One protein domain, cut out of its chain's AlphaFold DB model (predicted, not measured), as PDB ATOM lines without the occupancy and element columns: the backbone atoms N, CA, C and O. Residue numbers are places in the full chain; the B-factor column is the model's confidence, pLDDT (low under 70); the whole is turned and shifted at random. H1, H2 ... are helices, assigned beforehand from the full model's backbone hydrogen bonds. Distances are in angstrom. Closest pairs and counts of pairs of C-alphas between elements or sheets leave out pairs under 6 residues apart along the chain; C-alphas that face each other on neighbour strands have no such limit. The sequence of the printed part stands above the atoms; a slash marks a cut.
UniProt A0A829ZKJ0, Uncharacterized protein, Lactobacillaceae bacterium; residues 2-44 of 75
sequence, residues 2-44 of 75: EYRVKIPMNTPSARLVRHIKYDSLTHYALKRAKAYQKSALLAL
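Overview. This is residues 2 to 44 of the 75 residues of an uncharacterized protein of Lactobacillaceae bacterium (UniProt A0A829ZKJ0). Picture a flat, open V: the longest helix, H3, makes one arm, the short helices H1 and H2 with the link between them make the other, and the link of residues 18 to 25 turns at the point. The space between the arms is empty, and no helix touches another. The printed part has 43 residues, with three named helices in the order H1, H2, H3 and no named strand; its class is all helix. It is only just loose, close to extended, with a radius of gyration of the C-alphas of 13.8 A, and the C-alphas span 38 by 29 by 7 A.

Arrangement. Begin with H3, residues 26 to 42: it touches no helix, and residues 30 to 44, of which 30 to 42 belong to H3, stand free. Go back along the chain through residues 18 to 25, a short link, to H2, residues 12 to 17, which is apart from H3. Before it, a tight link of 5 residues comes from H1, residues 2 to 6, which is apart from both H2 and H3. In H1, H2 and H3 every O i to N i+4 pair is within hydrogen-bond range.

Along the chain. Find C-alpha 26 at (145.190, 115.992, 162.134); from there H3 runs 24.2 A to C-alpha 42 at (129.440, 99.196, 154.594). H2 covers 8.8 A from C-alpha 12 to C-alpha 17. Look for C-alpha 2 at (147.868, 94.736, 183.288), where H1 begins; it ends at C-alpha 6, 6.4 A away.

Size, cuts and confidence. Read from residue 2 to residue 44 and you meet no cut. The two C-alphas farthest apart are those of Lys 6 and Leu 44, at 38.7 A. No link is long. In the B-factor column the mean pLDDT of the printed part is 90.8, and one printed residue of the model, Leu 44, is under 70.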
ATOM      1  N   GLU A   2     146.487  94.980 182.830       73.06
ATOM      2  CA  GLU A   2     147.868  94.736 183.288       73.06
ATOM      3  C   GLU A   2     148.958  94.822 182.196       73.06
ATOM      4  O   GLU A   2     150.034  95.366 182.419       73.06
ATOM      5  N   TYR A   3     148.654  94.373 180.974       73.81
ATOM      6  CA  TYR A   3     149.568  94.438 179.824       73.81
ATOM      7  C   TYR A   3     150.021  95.865 179.462       73.81
ATOM      8  O   TYR A   3     151.149  96.066 179.022       73.81
ATOM      9  N   ARG A   4     149.164  96.874 179.669       77.19
ATOM     10  CA  ARG A   4     149.498  98.285 179.401       77.19
ATOM     11  C   ARG A   4     150.386  98.891 180.489       77.19
ATOM     12  O   ARG A   4     151.094  99.846 180.203       77.19
ATOM     13  N   VAL A   5     150.347  98.331 181.701       80.94
ATOM     14  CA  VAL A   5     151.225  98.710 182.819       80.94
ATOM     15  C   VAL A   5     152.623  98.135 182.594       80.94
ATOM     16  O   VAL A   5     153.609  98.848 182.716       80.94
ATOM     17  N   LYS A   6     152.703  96.864 182.179       87.81
ATOM     18  CA  LYS A   6     153.973  96.177 181.888       87.81
ATOM     19  C   LYS A   6     154.643  96.680 180.603       87.81
ATOM     20  O   LYS A   6     155.863  96.674 180.511       87.81
ATOM     21  N   ILE A   7     153.859  97.120 179.614       87.38
ATOM     22  CA  ILE A   7     154.365  97.649 178.340       87.38
ATOM     23  C   ILE A   7     153.671  98.986 178.032       87.38
ATOM     24  O   ILE A   7     152.671  99.016 177.301       87.38
ATOM     25  N   PRO A   8     154.205 100.113 178.546       87.69
ATOM     26  CA  PRO A   8     153.600 101.441 178.398       87.69
ATOM     27  C   PRO A   8     153.368 101.863 176.943       87.69
ATOM     28  O   PRO A   8     152.406 102.568 176.631       87.69
ATOM     29  N   MET A   9     154.189 101.357 176.018       87.94
ATOM     30  CA  MET A   9     154.065 101.615 174.580       87.94
ATOM     31  C   MET A   9     152.771 101.084 173.950       87.94
ATOM     32  O   MET A   9     152.399 101.509 172.856       87.94
ATOM     33  N   ASN A  10     152.071 100.178 174.635       88.81
ATOM     34  CA  ASN A  10     150.791  99.630 174.195       88.81
ATOM     35  C   ASN A  10     149.586 100.401 174.742       88.81
ATOM     36  O   ASN A  10     148.440 100.060 174.427       88.81
ATOM     37  N   THR A  11     149.813 101.444 175.543       92.12
ATOM     38  CA  THR A  11     148.747 102.372 175.923       92.12
ATOM     39  C   THR A  11     148.191 103.086 174.681       92.12
ATOM     40  O   THR A  11     148.922 103.312 173.711       92.12
ATOM     41  N   PRO A  12     146.897 103.459 174.672       92.56
ATOM     42  CA  PRO A  12     146.316 104.225 173.570       92.56
ATOM     43  C   PRO A  12     147.085 105.519 173.288       92.56
ATOM     44  O   PRO A  12     147.382 105.803 172.132       92.56
ATOM     45  N   SER A  13     147.486 106.246 174.335       93.75
ATOM     46  CA  SER A  13     148.248 107.490 174.217       93.75
ATOM     47  C   SER A  13     149.614 107.270 173.563       93.75
ATOM     48  O   SER A  13     149.936 107.949 172.592       93.75
ATOM     49  N   ALA A  14     150.388 106.266 173.995       93.94
ATOM     50  CA  ALA A  14     151.690 105.978 173.385       93.94
ATOM     51  C   ALA A  14     151.573 105.537 171.917       93.94
ATOM     52  O   ALA A  14     152.418 105.872 171.088       93.94
ATOM     53  N   ARG A  15     150.505 104.813 171.565       93.44
ATOM     54  CA  ARG A  15     150.222 104.455 170.169       93.44
ATOM     55  C   ARG A  15     149.818 105.665 169.330       93.44
ATOM     56  O   ARG A  15     150.192 105.714 168.165       93.44
ATOM     57  N   LEU A  16     149.093 106.628 169.904       94.81
ATOM     58  CA  LEU A  16     148.716 107.874 169.228       94.81
ATOM     59  C   LEU A  16     149.930 108.753 168.929       94.81
ATOM     60  O   LEU A  16     150.032 109.263 167.819       94.81
ATOM     61  N   VAL A  17     150.879 108.866 169.863       95.88
ATOM     62  CA  VAL A  17     152.110 109.661 169.678       95.88
ATOM     63  C   VAL A  17     152.887 109.235 168.427       95.88
ATOM     64  O   VAL A  17     153.386 110.082 167.696       95.88
ATOM     65  N   ARG A  18     152.900 107.935 168.098       94.56
ATOM     66  CA  ARG A  18     153.543 107.401 166.876       94.56
ATOM     67  C   ARG A  18     152.945 107.930 165.566       94.56
ATOM     68  O   ARG A  18     153.496 107.678 164.499       94.56
ATOM     69  N   HIS A  19     151.793 108.588 165.628       96.38
ATOM     70  CA  HIS A  19     151.075 109.115 164.476       96.38
ATOM     71  C   HIS A  19     151.128 110.646 164.366       96.38
ATOM     72  O   HIS A  19     150.514 111.194 163.448       96.38
ATOM     73  N   ILE A  20     151.848 111.325 165.265       97.44
ATOM     74  CA  ILE A  20     152.082 112.769 165.189       97.44
ATOM     75  C   ILE A  20     152.940 113.075 163.957       97.44
ATOM     76  O   ILE A  20     153.958 112.429 163.710       97.44
ATOM     77  N   LYS A  21     152.520 114.071 163.175       97.12
ATOM     78  CA  LYS A  21     153.259 114.602 162.030       97.12
ATOM     79  C   LYS A  21     153.180 116.125 162.067       97.12
ATOM     80  O   LYS A  21     152.075 116.655 162.106       97.12
ATOM     81  N   TYR A  22     154.331 116.802 162.040       96.69
ATOM     82  CA  TYR A  22     154.417 118.265 162.195       96.69
ATOM     83  C   TYR A  22     153.669 118.752 163.449       96.69
ATOM     84  O   TYR A  22     152.772 119.584 163.355       96.69
ATOM     85  N   ASP A  23     153.956 118.118 164.592       96.31
ATOM     86  CA  ASP A  23     153.313 118.374 165.892       96.31
ATOM     87  C   ASP A  23     151.777 118.301 165.890       96.31
ATOM     88  O   ASP A  23     151.096 118.833 166.764       96.31
ATOM     89  N   SER A  24     151.207 117.582 164.920       96.62
ATOM     90  CA  SER A  24     149.768 117.471 164.741       96.62
ATOM     91  C   SER A  24     149.313 116.026 164.541       96.62
ATOM     92  O   SER A  24     149.941 115.231 163.837       96.62
ATOM     93  N   LEU A  25     148.158 115.690 165.119       97.56
ATOM     94  CA  LEU A  25     147.443 114.433 164.865       97.56
ATOM     95  C   LEU A  25     146.428 114.543 163.720       97.56
ATOM     96  O   LEU A  25     145.825 113.532 163.354       97.56
ATOM     97  N   THR A  26     146.244 115.726 163.126       97.94
ATOM     98  CA  THR A  26     145.190 115.992 162.134       97.94
ATOM     99  C   THR A  26     145.232 115.006 160.970       97.94
ATOM    100  O   THR A  26     144.211 114.419 160.616       97.94
ATOM    101  N   HIS A  27     146.419 114.730 160.419       97.50
ATOM    102  CA  HIS A  27     146.568 113.776 159.317       97.50
ATOM    103  C   HIS A  27     146.078 112.365 159.692       97.50
ATOM    104  O   HIS A  27     145.358 111.714 158.930       97.50
ATOM    105  N   TYR A  28     146.441 111.886 160.883       97.50
ATOM    106  CA  TYR A  28     146.012 110.578 161.367       97.50
ATOM    107  C   TYR A  28     144.512 110.539 161.675       97.50
ATOM    108  O   TYR A  28     143.834 109.585 161.285       97.50
ATOM    109  N   ALA A  29     143.985 111.584 162.316       96.75
ATOM    110  CA  ALA A  29     142.572 111.711 162.649       96.75
ATOM    111  C   ALA A  29     141.696 111.658 161.390       96.75
ATOM    112  O   ALA A  29     140.778 110.843 161.323       96.75
ATOM    113  N   LEU A  30     142.038 112.430 160.353       98.00
ATOM    114  CA  LEU A  30     141.314 112.436 159.078       98.00
ATOM    115  C   LEU A  30     141.351 111.065 158.389       98.00
ATOM    116  O   LEU A  30     140.326 110.576 157.911       98.00
ATOM    117  N   LYS A  31     142.512 110.395 158.394       97.50
ATOM    118  CA  LYS A  31     142.648 109.036 157.847       97.50
ATOM    119  C   LYS A  31     141.728 108.043 158.564       97.50
ATOM    120  O   LYS A  31     141.071 107.236 157.904       97.50
ATOM    121  N   ARG A  32     141.683 108.074 159.902       97.12
ATOM    122  CA  ARG A  32     140.824 107.184 160.702       97.12
ATOM    123  C   ARG A  32     139.346 107.517 160.530       97.12
ATOM    124  O   ARG A  32     138.571 106.592 160.325       97.12
ATOM    125  N   ALA A  33     138.976 108.797 160.530       96.88
ATOM    126  CA  ALA A  33     137.601 109.244 160.318       96.88
ATOM    127  C   ALA A  33     137.048 108.745 158.976       96.88
ATOM    128  O   ALA A  33     135.990 108.124 158.947       96.88
ATOM    129  N   LYS A  34     137.810 108.895 157.883       97.06
ATOM    130  CA  LYS A  34     137.417 108.379 156.562       97.06
ATOM    131  C   LYS A  34     137.242 106.858 156.556       97.06
ATOM    132  O   LYS A  34     136.295 106.348 155.963       97.06
ATOM    133  N   ALA A  35     138.148 106.128 157.211       95.25
ATOM    134  CA  ALA A  35     138.044 104.675 157.320       95.25
ATOM    135  C   ALA A  35     136.793 104.255 158.107       95.25
ATOM    136  O   ALA A  35     136.055 103.393 157.646       95.25
ATOM    137  N   TYR A  36     136.521 104.898 159.245       94.19
ATOM    138  CA  TYR A  36     135.335 104.623 160.055       94.19
ATOM    139  C   TYR A  36     134.042 104.989 159.340       94.19
ATOM    140  O   TYR A  36     133.112 104.195 159.363       94.19
ATOM    141  N   GLN A  37     134.001 106.124 158.643       92.75
ATOM    142  CA  GLN A  37     132.860 106.503 157.818       92.75
ATOM    143  C   GLN A  37     132.595 105.453 156.734       92.75
ATOM    144  O   GLN A  37     131.467 104.996 156.587       92.75
ATOM    145  N   LYS A  38     133.634 105.010 156.012       93.69
ATOM    146  CA  LYS A  38     133.500 103.946 155.007       93.69
ATOM    147  C   LYS A  38     133.001 102.642 155.631       93.69
ATOM    148  O   LYS A  38     132.119 102.005 155.070       93.69
ATOM    149  N   SER A  39     133.547 102.244 156.778       88.12
ATOM    150  CA  SER A  39     133.105 101.044 157.491       88.12
ATOM    151  C   SER A  39     131.660 101.150 157.970       88.12
ATOM    152  O   SER A  39     130.931 100.182 157.825       88.12
ATOM    153  N   ALA A  40     131.231 102.305 158.480       85.69
ATOM    154  CA  ALA A  40     129.849 102.536 158.896       85.69
ATOM    155  C   ALA A  40     128.874 102.454 157.712       85.69
ATOM    156  O   ALA A  40     127.814 101.857 157.839       85.69
ATOM    157  N   LEU A  41     129.260 102.984 156.546       84.62
ATOM    158  CA  LEU A  41     128.472 102.858 155.316       84.62
ATOM    159  C   LEU A  41     128.393 101.409 154.815       84.62
ATOM    160  O   LEU A  41     127.366 101.000 154.293       84.62
ATOM    161  N   LEU A  42     129.461 100.620 154.957       81.94
ATOM    162  CA  LEU A  42     129.440  99.196 154.594       81.94
ATOM    163  C   LEU A  42     128.660  98.354 155.611       81.94
ATOM    164  O   LEU A  42     128.015  97.381 155.240       81.94
ATOM    165  N   ALA A  43     128.703  98.744 156.881       71.69
ATOM    166  CA  ALA A  43     127.962  98.141 157.977       71.69
ATOM    167  C   ALA A  43     126.608  98.835 158.187       71.69
ATOM    168  O   ALA A  43     126.196  99.031 159.331       71.69
ATOM    169  N   LEU A  44     125.910  99.178 157.095       67.06
ATOM    170  CA  LEU A  44     124.494  99.573 157.081       67.06
ATOM    171  C   LEU A  44     123.605  98.382 157.492       67.06
ATOM    172  O   LEU A  44     122.683  97.985 156.789       67.06
TER     173      LEU A  44